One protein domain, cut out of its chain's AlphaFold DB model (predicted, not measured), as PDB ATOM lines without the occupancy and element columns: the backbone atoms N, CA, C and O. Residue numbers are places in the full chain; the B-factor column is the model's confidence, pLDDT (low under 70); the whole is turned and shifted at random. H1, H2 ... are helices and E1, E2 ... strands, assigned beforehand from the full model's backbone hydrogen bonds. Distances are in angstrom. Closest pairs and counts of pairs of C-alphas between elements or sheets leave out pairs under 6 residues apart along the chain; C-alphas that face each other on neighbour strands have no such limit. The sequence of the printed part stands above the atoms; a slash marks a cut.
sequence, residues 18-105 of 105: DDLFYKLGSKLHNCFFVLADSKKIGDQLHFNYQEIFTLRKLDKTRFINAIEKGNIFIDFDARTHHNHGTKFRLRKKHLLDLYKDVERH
ATOM      1  N   ASP A  18      31.088  10.644  50.813       95.75
ATOM      2  CA  ASP A  18      30.607   9.345  50.335       95.75
ATOM      3  C   ASP A  18      29.098   9.335  50.097       95.75
ATOM      4  O   ASP A  18      28.663   8.960  49.011       95.75
ATOM      5  N   ASP A  19      28.305   9.832  51.048       94.38
ATOM      6  CA  ASP A  19      26.845   9.896  50.908       94.38
ATOM      7  C   ASP A  19      26.438  10.767  49.719       94.38
ATOM      8  O   ASP A  19      25.592  10.392  48.900       94.38
ATOM      9  N   LEU A  20      27.074  11.934  49.597       93.75
ATOM     10  CA  LEU A  20      26.814  12.870  48.516       93.75
ATOM     11  C   LEU A  20      27.204  12.275  47.158       93.75
ATOM     12  O   LEU A  20      26.423  12.346  46.204       93.75
ATOM     13  N   PHE A  21      28.381  11.652  47.072       95.31
ATOM     14  CA  PHE A  21      28.846  11.031  45.838       95.31
ATOM     15  C   PHE A  21      28.011   9.805  45.459       95.31
ATOM     16  O   PHE A  21      27.721   9.615  44.281       95.31
ATOM     17  N   TYR A  22      27.543   9.017  46.428       95.44
ATOM     18  CA  TYR A  22      26.625   7.906  46.182       95.44
ATOM     19  C   TYR A  22      25.307   8.396  45.566       95.44
ATOM     20  O   TYR A  22      24.849   7.862  44.552       95.44
ATOM     21  N   LYS A  23      24.718   9.469  46.117       94.25
ATOM     22  CA  LYS A  23      23.513  10.086  45.539       94.25
ATOM     23  C   LYS A  23      23.765  10.621  44.129       94.25
ATOM     24  O   LYS A  23      22.925  10.401  43.257       94.25
ATOM     25  N   LEU A  24      24.910  11.263  43.888       93.31
ATOM     26  CA  LEU A  24      25.306  11.741  42.562       93.31
ATOM     27  C   LEU A  24      25.447  10.577  41.567       93.31
ATOM     28  O   LEU A  24      24.803  10.577  40.520       93.31
ATOM     29  N   GLY A  25      26.222   9.554  41.930       93.62
ATOM     30  CA  GLY A  25      26.484   8.370  41.116       93.62
ATOM     31  C   GLY A  25      25.219   7.600  40.758       93.62
ATOM     32  O   GLY A  25      25.061   7.218  39.606       93.62
ATOM     33  N   SER A  26      24.258   7.471  41.679       93.88
ATOM     34  CA  SER A  26      22.987   6.779  41.400       93.88
ATOM     35  C   SER A  26      22.165   7.392  40.255       93.88
ATOM     36  O   SER A  26      21.318   6.715  39.682       93.88
ATOM     37  N   LYS A  27      22.410   8.665  39.910       91.31
ATOM     38  CA  LYS A  27      21.695   9.385  38.844       91.31
ATOM     39  C   LYS A  27      22.572   9.754  37.653       91.31
ATOM     40  O   LYS A  27      22.061   9.893  36.549       91.31
ATOM     41  N   LEU A  28      23.866   9.962  37.881       93.56
ATOM     42  CA  LEU A  28      24.791  10.555  36.917       93.56
ATOM     43  C   LEU A  28      25.964   9.629  36.559       93.56
ATOM     44  O   LEU A  28      26.942  10.092  35.993       93.56
ATOM     45  N   HIS A  29      25.913   8.333  36.885       91.25
ATOM     46  CA  HIS A  29      27.022   7.409  36.601       91.25
ATOM     47  C   HIS A  29      27.422   7.382  35.114       91.25
ATOM     48  O   HIS A  29      28.608   7.500  34.803       91.25
ATOM     49  N   ASN A  30      26.426   7.275  34.227       89.94
ATOM     50  CA  ASN A  30      26.556   7.405  32.778       89.94
ATOM     51  C   ASN A  30      25.385   8.251  32.277       89.94
ATOM     52  O   ASN A  30      24.232   7.890  32.519       89.94
ATOM     53  N   CYS A  31      25.652   9.371  31.612       93.69
ATOM     54  CA  CYS A  31      24.579  10.226  31.113       93.69
ATOM     55  C   CYS A  31      24.938  10.922  29.803       93.69
ATOM     56  O   CYS A  31      26.109  11.100  29.469       93.69
ATOM     57  N   PHE A  32      23.900  11.331  29.075       95.56
ATOM     58  CA  PHE A  32      24.042  12.253  27.960       95.56
ATOM     59  C   PHE A  32      23.889  13.683  28.462       95.56
ATOM     60  O   PHE A  32      22.930  14.002  29.170       95.56
ATOM     61  N   PHE A  33      24.813  14.550  28.072       95.50
ATOM     62  CA  PHE A  33      24.698  15.981  28.295       95.50
ATOM     63  C   PHE A  33      24.475  16.681  26.963       95.50
ATOM     64  O   PHE A  33      25.307  16.597  26.068       95.50
ATOM     65  N   VAL A  34      23.331  17.346  26.837       94.88
ATOM     66  CA  VAL A  34      22.896  17.976  25.591       94.88
ATOM     67  C   VAL A  34      22.874  19.486  25.768       94.88
ATOM     68  O   VAL A  34      22.228  20.008  26.684       94.88
ATOM     69  N   LEU A  35      23.569  20.192  24.882       94.19
ATOM     70  CA  LEU A  35      23.499  21.642  24.768       94.19
ATOM     71  C   LEU A  35      22.524  22.004  23.654       94.19
ATOM     72  O   LEU A  35      22.616  21.495  22.540       94.19
ATOM     73  N   ALA A  36      21.589  22.893  23.967       95.19
ATOM     74  CA  ALA A  36      20.629  23.411  23.012       95.19
ATOM     75  C   ALA A  36      20.530  24.925  23.154       95.19
ATOM     76  O   ALA A  36      20.455  25.444  24.275       95.19
ATOM     77  N   ASP A  37      20.471  25.600  22.014       96.19
ATOM     78  CA  ASP A  37      20.006  26.975  21.958       96.19
ATOM     79  C   ASP A  37      18.489  26.989  22.081       96.19
ATOM     80  O   ASP A  37      17.803  26.057  21.653       96.19
ATOM     81  N   SER A  38      17.950  28.053  22.666       96.44
ATOM     82  CA  SER A  38      16.510  28.213  22.826       96.44
ATOM     83  C   SER A  38      16.045  29.541  22.259       96.44
ATOM     84  O   SER A  38      16.678  30.570  22.500       96.44
ATOM     85  N   LYS A  39      14.903  29.536  21.573       98.00
ATOM     86  CA  LYS A  39      14.264  30.742  21.044       98.00
ATOM     87  C   LYS A  39      12.769  30.706  21.327       98.00
ATOM     88  O   LYS A  39      12.122  29.693  21.083       98.00
ATOM     89  N   LYS A  40      12.207  31.819  21.803       98.06
ATOM     90  CA  LYS A  40      10.752  31.984  21.903       98.06
ATOM     91  C   LYS A  40      10.214  32.554  20.585       98.06
ATOM     92  O   LYS A  40      10.733  33.564  20.110       98.06
ATOM     93  N   ILE A  41       9.212  31.910  19.990       97.75
ATOM     94  CA  ILE A  41       8.488  32.394  18.803       97.75
ATOM     95  C   ILE A  41       7.007  32.452  19.184       97.75
ATOM     96  O   ILE A  41       6.387  31.426  19.457       97.75
ATOM     97  N   GLY A  42       6.457  33.666  19.296       95.56
ATOM     98  CA  GLY A  42       5.157  33.876  19.937       95.56
ATOM     99  C   GLY A  42       5.169  33.377  21.388       95.56
ATOM    100  O   GLY A  42       6.017  33.791  22.185       95.56
ATOM    101  N   ASP A  43       4.269  32.446  21.709       96.56
ATOM    102  CA  ASP A  43       4.176  31.802  23.027       96.56
ATOM    103  C   ASP A  43       4.813  30.413  23.118       96.56
ATOM    104  O   ASP A  43       4.750  29.769  24.163       96.56
ATOM    105  N   GLN A  44       5.505  29.976  22.065       97.50
ATOM    106  CA  GLN A  44       6.166  28.674  22.031       97.50
ATOM    107  C   GLN A  44       7.678  28.807  22.233       97.50
ATOM    108  O   GLN A  44       8.337  29.674  21.652       97.50
ATOM    109  N   LEU A  45       8.235  27.940  23.084       97.88
ATOM    110  CA  LEU A  45       9.674  27.807  23.294       97.88
ATOM    111  C   LEU A  45      10.217  26.713  22.372       97.88
ATOM    112  O   LEU A  45       9.839  25.551  22.491       97.88
ATOM    113  N   HIS A  46      11.114  27.095  21.472       97.88
ATOM    114  CA  HIS A  46      11.790  26.203  20.540       97.88
ATOM    115  C   HIS A  46      13.216  25.935  21.010       97.88
ATOM    116  O   HIS A  46      13.859  26.822  21.578       97.88
ATOM    117  N   PHE A  47      13.719  24.738  20.718       97.50
ATOM    118  CA  PHE A  47      15.081  24.322  21.029       97.50
ATOM    119  C   PHE A  47      15.790  23.836  19.768       97.50
ATOM    120  O   PHE A  47      15.209  23.098  18.977       97.50
ATOM    121  N   ASN A  48      17.047  24.237  19.606       96.50
ATOM    122  CA  ASN A  48      17.937  23.736  18.571       96.50
ATOM    123  C   ASN A  48      19.114  23.022  19.241       96.50
ATOM    124  O   ASN A  48      20.008  23.676  19.785       96.50
ATOM    125  N   TYR A  49      19.090  21.692  19.246       95.12
ATOM    126  CA  TYR A  49      20.123  20.862  19.864       95.12
ATOM    127  C   TYR A  49      21.433  20.979  19.071       95.12
ATOM    128  O   TYR A  49      21.460  20.665  17.887       95.12
ATOM    129  N   GLN A  50      22.491  21.469  19.720       94.06
ATOM    130  CA  GLN A  50      23.777  21.786  19.085       94.06
ATOM    131  C   GLN A  50      24.826  20.701  19.313       94.06
ATOM    132  O   GLN A  50      25.526  20.306  18.388       94.06
ATOM    133  N   GLU A  51      24.975  20.262  20.563       94.75
ATOM    134  CA  GLU A  51      26.061  19.371  20.968       94.75
ATOM    135  C   GLU A  51      25.522  18.293  21.897       94.75
ATOM    136  O   GLU A  51      24.729  18.580  22.802       94.75
ATOM    137  N   ILE A  52      25.984  17.060  21.698       96.00
ATOM    138  CA  ILE A  52      25.650  15.923  22.551       96.00
ATOM    139  C   ILE A  52      26.952  15.313  23.058       96.00
ATOM    140  O   ILE A  52      27.840  14.960  22.289       96.00
ATOM    141  N   PHE A  53      27.052  15.158  24.374       97.19
ATOM    142  CA  PHE A  53      28.179  14.512  25.026       97.19
ATOM    143  C   PHE A  53      27.728  13.223  25.696       97.19
ATOM    144  O   PHE A  53      26.738  13.219  26.424       97.19
ATOM    145  N   THR A  54      28.488  12.149  25.515       97.62
ATOM    146  CA  THR A  54      28.391  10.940  26.335       97.62
ATOM    147  C   THR A  54      29.376  11.060  27.491       97.62
ATOM    148  O   THR A  54      30.583  11.151  27.272       97.62
ATOM    149  N   LEU A  55      28.864  11.081  28.722       97.44
ATOM    150  CA  LEU A  55      29.649  11.227  29.946       97.44
ATOM    151  C   LEU A  55      29.699   9.894  30.690       97.44
ATOM    152  O   LEU A  55      28.655   9.333  31.035       97.44
ATOM    153  N   ARG A  56      30.907   9.387  30.940       97.38
ATOM    154  CA  ARG A  56      31.162   8.085  31.572       97.38
ATOM    155  C   ARG A  56      32.217   8.201  32.661       97.38
ATOM    156  O   ARG A  56      33.040   9.118  32.667       97.38
ATOM    157  N   LYS A  57      32.241   7.217  33.564       96.38
ATOM    158  CA  LYS A  57      33.239   7.129  34.646       96.38
ATOM    159  C   LYS A  57      33.252   8.411  35.495       96.38
ATOM    160  O   LYS A  57      34.284   9.081  35.610       96.38
ATOM    161  N   LEU A  58      32.088   8.753  36.058       96.88
ATOM    162  CA  LEU A  58      31.953   9.812  37.062       96.88
ATOM    163  C   LEU A  58      32.965   9.594  38.196       96.88
ATOM    164  O   LEU A  58      33.104   8.476  38.696       96.88
ATOM    165  N   ASP A  59      33.663  10.651  38.606       96.69
ATOM    166  CA  ASP A  59      34.808  10.541  39.507       96.69
ATOM    167  C   ASP A  59      34.656  11.375  40.787       96.69
ATOM    168  O   ASP A  59      34.400  12.580  40.750       96.69
ATOM    169  N   LYS A  60      34.863  10.723  41.938       96.69
ATOM    170  CA  LYS A  60      34.699  11.333  43.265       96.69
ATOM    171  C   LYS A  60      35.725  12.428  43.530       96.69
ATOM    172  O   LYS A  60      35.370  13.478  44.057       96.69
ATOM    173  N   THR A  61      36.976  12.212  43.138       97.94
ATOM    174  CA  THR A  61      38.052  13.184  43.360       97.94
ATOM    175  C   THR A  61      37.817  14.451  42.542       97.94
ATOM    176  O   THR A  61      37.902  15.552  43.077       97.94
ATOM    177  N   ARG A  62      37.438  14.324  41.264       97.25
ATOM    178  CA  ARG A  62      37.047  15.463  40.416       97.25
ATOM    179  C   ARG A  62      35.842  16.213  40.980       97.25
ATOM    180  O   ARG A  62      35.845  17.440  40.960       97.25
ATOM    181  N   PHE A  63      34.853  15.501  41.521       95.81
ATOM    182  CA  PHE A  63      33.708  16.108  42.198       95.81
ATOM    183  C   PHE A  63      34.110  16.929  43.434       95.81
ATOM    184  O   PHE A  63      33.726  18.094  43.528       95.81
ATOM    185  N   ILE A  64      34.922  16.373  44.338       96.19
ATOM    186  CA  ILE A  64      35.402  17.089  45.534       96.19
ATOM    187  C   ILE A  64      36.232  18.312  45.125       96.19
ATOM    188  O   ILE A  64      35.948  19.422  45.569       96.19
ATOM    189  N   ASN A  65      37.161  18.146  44.180       96.94
ATOM    190  CA  ASN A  65      37.965  19.250  43.652       96.94
ATOM    191  C   ASN A  65      37.100  20.356  43.020       96.94
ATOM    192  O   ASN A  65      37.463  21.530  43.059       96.94
ATOM    193  N   ALA A  66      35.964  20.013  42.405       95.88
ATOM    194  CA  ALA A  66      35.039  20.994  41.844       95.88
ATOM    195  C   ALA A  66      34.279  21.779  42.929       95.88
ATOM    196  O   ALA A  66      33.984  22.956  42.713       95.88
ATOM    197  N   ILE A  67      33.999  21.171  44.088       94.94
ATOM    198  CA  ILE A  67      33.486  21.886  45.268       94.94
ATOM    199  C   ILE A  67      34.555  22.853  45.786       94.94
ATOM    200  O   ILE A  67      34.277  24.041  45.927       94.94
ATOM    201  N   GLU A  68      35.784  22.373  45.999       95.31
ATOM    202  CA  GLU A  68      36.897  23.184  46.523       95.31
ATOM    203  C   GLU A  68      37.218  24.394  45.636       95.31
ATOM    204  O   GLU A  68      37.476  25.488  46.132       95.31
ATOM    205  N   LYS A  69      37.145  24.222  44.311       95.56
ATOM    206  CA  LYS A  69      37.365  25.298  43.329       95.56
ATOM    207  C   LYS A  69      36.180  26.263  43.183       95.56
ATOM    208  O   LYS A  69      36.269  27.203  42.399       95.56
ATOM    209  N   GLY A  70      35.065  26.029  43.879       94.31
ATOM    210  CA  GLY A  70      33.861  26.859  43.778       94.31
ATOM    211  C   GLY A  70      33.079  26.688  42.469       94.31
ATOM    212  O   GLY A  70      32.291  27.559  42.099       94.31
ATOM    213  N   ASN A  71      33.275  25.576  41.752       95.56
ATOM    214  CA  ASN A  71      32.511  25.251  40.541       95.56
ATOM    215  C   ASN A  71      31.150  24.617  40.865       95.56
ATOM    216  O   ASN A  71      30.242  24.652  40.025       95.56
ATOM    217  N   ILE A  72      31.025  24.044  42.067       95.31
ATOM    218  CA  ILE A  72      29.790  23.500  42.628       95.31
ATOM    219  C   ILE A  72      29.338  24.382  43.797       95.31
ATOM    220  O   ILE A  72      30.101  24.661  44.716       95.31
ATOM    221  N   PHE A  73      28.074  24.793  43.760       94.12
ATOM    222  CA  PHE A  73      27.409  25.641  44.741       94.12
ATOM    223  C   PHE A  73      26.399  24.830  45.549       94.12
ATOM    224  O   PHE A  73      25.723  23.952  45.008       94.12
ATOM    225  N   ILE A  74      26.254  25.179  46.825       92.88
ATOM    226  CA  ILE A  74      25.221  24.643  47.711       92.88
ATOM    227  C   ILE A  74      24.097  25.677  47.783       92.88
ATOM    228  O   ILE A  74      24.291  26.779  48.292       92.88
ATOM    229  N   ASP A  75      22.939  25.328  47.235       92.88
ATOM    230  CA  ASP A  75      21.759  26.188  47.154       92.88
ATOM    231  C   ASP A  75      20.679  25.679  48.118       92.88
ATOM    232  O   ASP A  75      20.113  24.596  47.932       92.88
ATOM    233  N   PHE A  76      20.424  26.446  49.178       90.31
ATOM    234  CA  PHE A  76      19.387  26.157  50.167       90.31
ATOM    235  C   PHE A  76      18.021  26.609  49.641       90.31
ATOM    236  O   PHE A  76      17.511  27.665  50.007       90.31
ATOM    237  N   ASP A  77      17.407  25.788  48.791       88.62
ATOM    238  CA  ASP A  77      16.110  26.088  48.173       88.62
ATOM    239  C   ASP A  77      14.934  25.682  49.081       88.62
ATOM    240  O   ASP A  77      14.105  24.823  48.760       88.62
ATOM    241  N   ALA A  78      14.904  26.297  50.263       84.44
ATOM    242  CA  ALA A  78      13.807  26.216  51.213       84.44
ATOM    243  C   ALA A  78      13.140  27.594  51.331       84.44
ATOM    244  O   ALA A  78      13.790  28.591  51.645       84.44
ATOM    245  N   ARG A  79      11.832  27.650  51.062       80.50
ATOM    246  CA  ARG A  79      10.987  28.848  51.198       80.50
ATOM    247  C   ARG A  79       9.951  28.623  52.294       80.50
ATOM    248  O   ARG A  79       9.769  27.501  52.754       80.50
ATOM    249  N   THR A  80       9.247  29.684  52.678       77.88
ATOM    250  CA  THR A  80       8.374  29.746  53.867       77.88
ATOM    251  C   THR A  80       7.342  28.617  54.001       77.88
ATOM    252  O   THR A  80       6.952  28.331  55.124       77.88
ATOM    253  N   HIS A  81       6.924  27.961  52.912       80.44
ATOM    254  CA  HIS A  81       5.978  26.829  52.939       80.44
ATOM    255  C   HIS A  81       6.419  25.586  52.144       80.44
ATOM    256  O   HIS A  81       5.786  24.539  52.249       80.44
ATOM    257  N   HIS A  82       7.500  25.666  51.361       85.38
ATOM    258  CA  HIS A  82       7.961  24.558  50.522       85.38
ATOM    259  C   HIS A  82       9.473  24.412  50.609       85.38
ATOM    260  O   HIS A  82      10.229  25.332  50.289       85.38
ATOM    261  N   ASN A  83       9.909  23.225  51.020       89.12
ATOM    262  CA  ASN A  83      11.303  22.831  50.958       89.12
ATOM    263  C   ASN A  83      11.519  21.985  49.699       89.12
ATOM    264  O   ASN A  83      11.101  20.830  49.647       89.12
ATOM    265  N   HIS A  84      12.176  22.555  48.687       88.62
ATOM    266  CA  HIS A  84      12.527  21.840  47.457       88.62
ATOM    267  C   HIS A  84      13.835  21.041  47.591       88.62
ATOM    268  O   HIS A  84      14.349  20.532  46.590       88.62
ATOM    269  N   GLY A  85      14.388  20.975  48.804       89.44
ATOM    270  CA  GLY A  85      15.659  20.353  49.137       89.44
ATOM    271  C   GLY A  85      16.861  21.230  48.792       89.44
ATOM    272  O   GLY A  85      16.840  22.005  47.830       89.44
ATOM    273  N   THR A  86      17.940  21.054  49.559       92.06
ATOM    274  CA  THR A  86      19.257  21.623  49.249       92.06
ATOM    275  C   THR A  86      19.775  21.055  47.929       92.06
ATOM    276  O   THR A  86      19.776  19.839  47.724       92.06
ATOM    277  N   LYS A  87      20.230  21.926  47.028       92.75
ATOM    278  CA  LYS A  87      20.697  21.559  45.687       92.75
ATOM    279  C   LYS A  87      22.196  21.771  45.569       92.75
ATOM    280  O   LYS A  87      22.701  22.843  45.881       92.75
ATOM    281  N   PHE A  88      22.886  20.776  45.025       93.81
ATOM    282  CA  PHE A  88      24.250  20.930  44.530       93.81
ATOM    283  C   PHE A  88      24.165  21.361  43.070       93.81
ATOM    284  O   PHE A  88      23.740  20.592  42.206       93.81
ATOM    285  N   ARG A  89      24.483  22.627  42.808       94.06
ATOM    286  CA  ARG A  89      24.365  23.243  41.481       94.06
ATOM    287  C   ARG A  89      25.746  23.456  40.910       94.06
ATOM    288  O   ARG A  89      26.669  23.765  41.642       94.06
ATOM    289  N   LEU A  90      25.890  23.336  39.602       93.50
ATOM    290  CA  LEU A  90      27.176  23.508  38.942       93.50
ATOM    291  C   LEU A  90      26.994  24.402  37.711       93.50
ATOM    292  O   LEU A  90      25.907  24.438  37.121       93.50
ATOM    293  N   ARG A  91      28.035  25.126  37.287       86.62
ATOM    294  CA  ARG A  91      27.960  25.837  35.996       86.62
ATOM    295  C   ARG A  91      28.070  24.824  34.863       86.62
ATOM    296  O   ARG A  91      29.069  24.124  34.803       86.62
ATOM    297  N   LYS A  92      27.105  24.813  33.937       86.00
ATOM    298  CA  LYS A  92      26.955  23.838  32.830       86.00
ATOM    299  C   LYS A  92      28.274  23.278  32.265       86.00
ATOM    300  O   LYS A  92      28.446  22.068  32.235       86.00
ATOM    301  N   LYS A  93      29.218  24.148  31.887       84.25
ATOM    302  CA  LYS A  93      30.517  23.759  31.307       84.25
ATOM    303  C   LYS A  93      31.375  22.846  32.197       84.25
ATOM    304  O   LYS A  93      32.075  21.994  31.677       84.25
ATOM    305  N   HIS A  94      31.286  22.983  33.521       93.69
ATOM    306  CA  HIS A  94      32.071  22.190  34.472       93.69
ATOM    307  C   HIS A  94      31.489  20.795  34.715       93.69
ATOM    308  O   HIS A  94      32.055  20.029  35.488       93.69
ATOM    309  N   LEU A  95      30.362  20.443  34.081       94.44
ATOM    310  CA  LEU A  95      29.780  19.111  34.237       94.44
ATOM    311  C   LEU A  95      30.706  18.079  33.599       94.44
ATOM    312  O   LEU A  95      30.918  17.019  34.177       94.44
ATOM    313  N   LEU A  96      31.296  18.431  32.454       95.44
ATOM    314  CA  LEU A  96      32.268  17.608  31.736       95.44
ATOM    315  C   LEU A  96      33.488  17.286  32.613       95.44
ATOM    316  O   LEU A  96      33.968  16.156  32.616       95.44
ATOM    317  N   ASP A  97      33.931  18.250  33.427       95.88
ATOM    318  CA  ASP A  97      35.112  18.114  34.288       95.88
ATOM    319  C   ASP A  97      34.961  16.998  35.337       95.88
ATOM    320  O   ASP A  97      35.964  16.459  35.812       95.88
ATOM    321  N   LEU A  98      33.722  16.613  35.677       96.44
ATOM    322  CA  LEU A  98      33.423  15.588  36.685       96.44
ATOM    323  C   LEU A  98      33.666  14.150  36.196       96.44
ATOM    324  O   LEU A  98      33.693  13.224  37.009       96.44
ATOM    325  N   TYR A  99      33.852  13.951  34.890       97.38
ATOM    326  CA  TYR A  99      33.928  12.631  34.261       97.38
ATOM    327  C   TYR A  99      35.314  12.364  33.696       97.38
ATOM    328  O   TYR A  99      35.941  13.234  33.091       97.38
ATOM    329  N   LYS A 100      35.806  11.136  33.867       97.44
ATOM    330  CA  LYS A 100      37.090  10.717  33.281       97.44
ATOM    331  C   LYS A 100      37.012  10.474  31.778       97.44
ATOM    332  O   LYS A 100      38.052  10.426  31.134       97.44
ATOM    333  N   ASP A 101      35.811  10.279  31.253       97.75
ATOM    334  CA  ASP A 101      35.587   9.831  29.890       97.75
ATOM    335  C   ASP A 101      34.405  10.605  29.295       97.75
ATOM    336  O   ASP A 101      33.268  10.487  29.758       97.75
ATOM    337  N   VAL A 102      34.724  11.463  28.327       97.50
ATOM    338  CA  VAL A 102      33.810  12.409  27.688       97.50
ATOM    339  C   VAL A 102      33.976  12.268  26.184       97.50
ATOM    340  O   VAL A 102      35.066  12.476  25.656       97.50
ATOM    341  N   GLU A 103      32.889  11.937  25.502       97.75
ATOM    342  CA  GLU A 103      32.850  11.766  24.052       97.75
ATOM    343  C   GLU A 103      31.818  12.724  23.461       97.75
ATOM    344  O   GLU A 103      30.696  12.795  23.962       97.75
ATOM    345  N   ARG A 104      32.201  13.483  22.434       96.44
ATOM    346  CA  ARG A 104      31.337  14.453  21.754       96.44
ATOM    347  C   ARG A 104      30.850  13.868  20.429       96.44
ATOM    348  O   ARG A 104      31.666  13.332  19.685       96.44
ATOM    349  N   HIS A 105      29.557  14.035  20.161       91.00
ATOM    350  CA  HIS A 105      28.872  13.677  18.917       91.00
ATOM    351  C   HIS A 105      28.495  14.928  18.128       91.00
ATOM    352  O   HIS A 105      28.214  15.967  18.777       91.00
TER     353      HIS A 105
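What this domain is: This is residues 18 to 105 of the 105 residues of the protein "MvaI_BcnI domain-containing protein" of Candidatus Poribacteria bacterium (UniProt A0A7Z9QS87). Two antiparallel hairpins, E1 with E2 and E3 with E4, spread apart like the arms of a V from a small body where the short helices H2 and H3 pack together. E5 adds a third strand beside the body end of E2, H1 grazes that sheet, and the tip of the first hairpin, residues 40 to 45, sticks out free. The printed part has 88 residues, with three named helices and five named strands in the order H1 E1 E2 H2 E3 E4 H3 E5; the sheets, E1 - E2 - E5 and E3 - E4, are antiparallel, and the class is mixed, helices and strands. The whole is loose, with a radius of gyration of the C-alphas of 15.6 A, and only just flat, spanning 46 by 42 by 23 A.

How they stand to each other: H1, residues 18 to 28, only grazes the three-stranded sheet, with its residues 21 to 28. E1, residues 31 to 41, and E2, residues 44 to 58, form a hairpin at 167 degrees; N 33 and O 53 are 2.9 A apart, within hydrogen-bond range. E2 bends by 65 degrees at residue 50. H2, residues 60 to 68, is close to but not clearly touching H1, the closest C-alphas being those of Phe 21 and Lys 60, 6.4 A apart. E3, residues 72 to 78, and E4, residues 83 to 90, form the second hairpin, with N 75 and O 87 2.8 A apart; E4 bends by 51 degrees at residue 86. E1 is apart from E3 and E4. H3, residues 92 to 98, touches H2 at a steep tilt of 46 degrees, opposite ways, with the closest C-alphas, of Arg 62 and Leu 98, 5.2 A apart. H3 is on the three-stranded sheet at a height over the sheet of 7.6 A. E5, residues 99 to 104, is antiparallel to E2, with N 54 and O 103 2.8 A apart. Every O i to N i+4 pair of H2 is within hydrogen-bond range, against 6 of 7 in H1 and 0 of 3 in H3, where 3 of 4 O i to N i+3 pairs are.

Where its parts are: H1 begins at C-alpha 18 (30.607, 9.345, 50.335) and is 14.7 A long. E1 measures 30.0 A and E2 35.3 A; E3 measures 18.3 A and E4 19.9 A. C-alpha 78, where E3 ends, is at (13.807, 26.216, 51.213). E5 ends at C-alpha 104 (31.337, 14.453, 21.754).

The domain as a whole: The two C-alphas farthest apart, of Asp 18 and Gly 42, are 46.6 A apart. The printed part has no cut, and its links are tight. Its mean pLDDT is 93.9, and no printed residue is under 70.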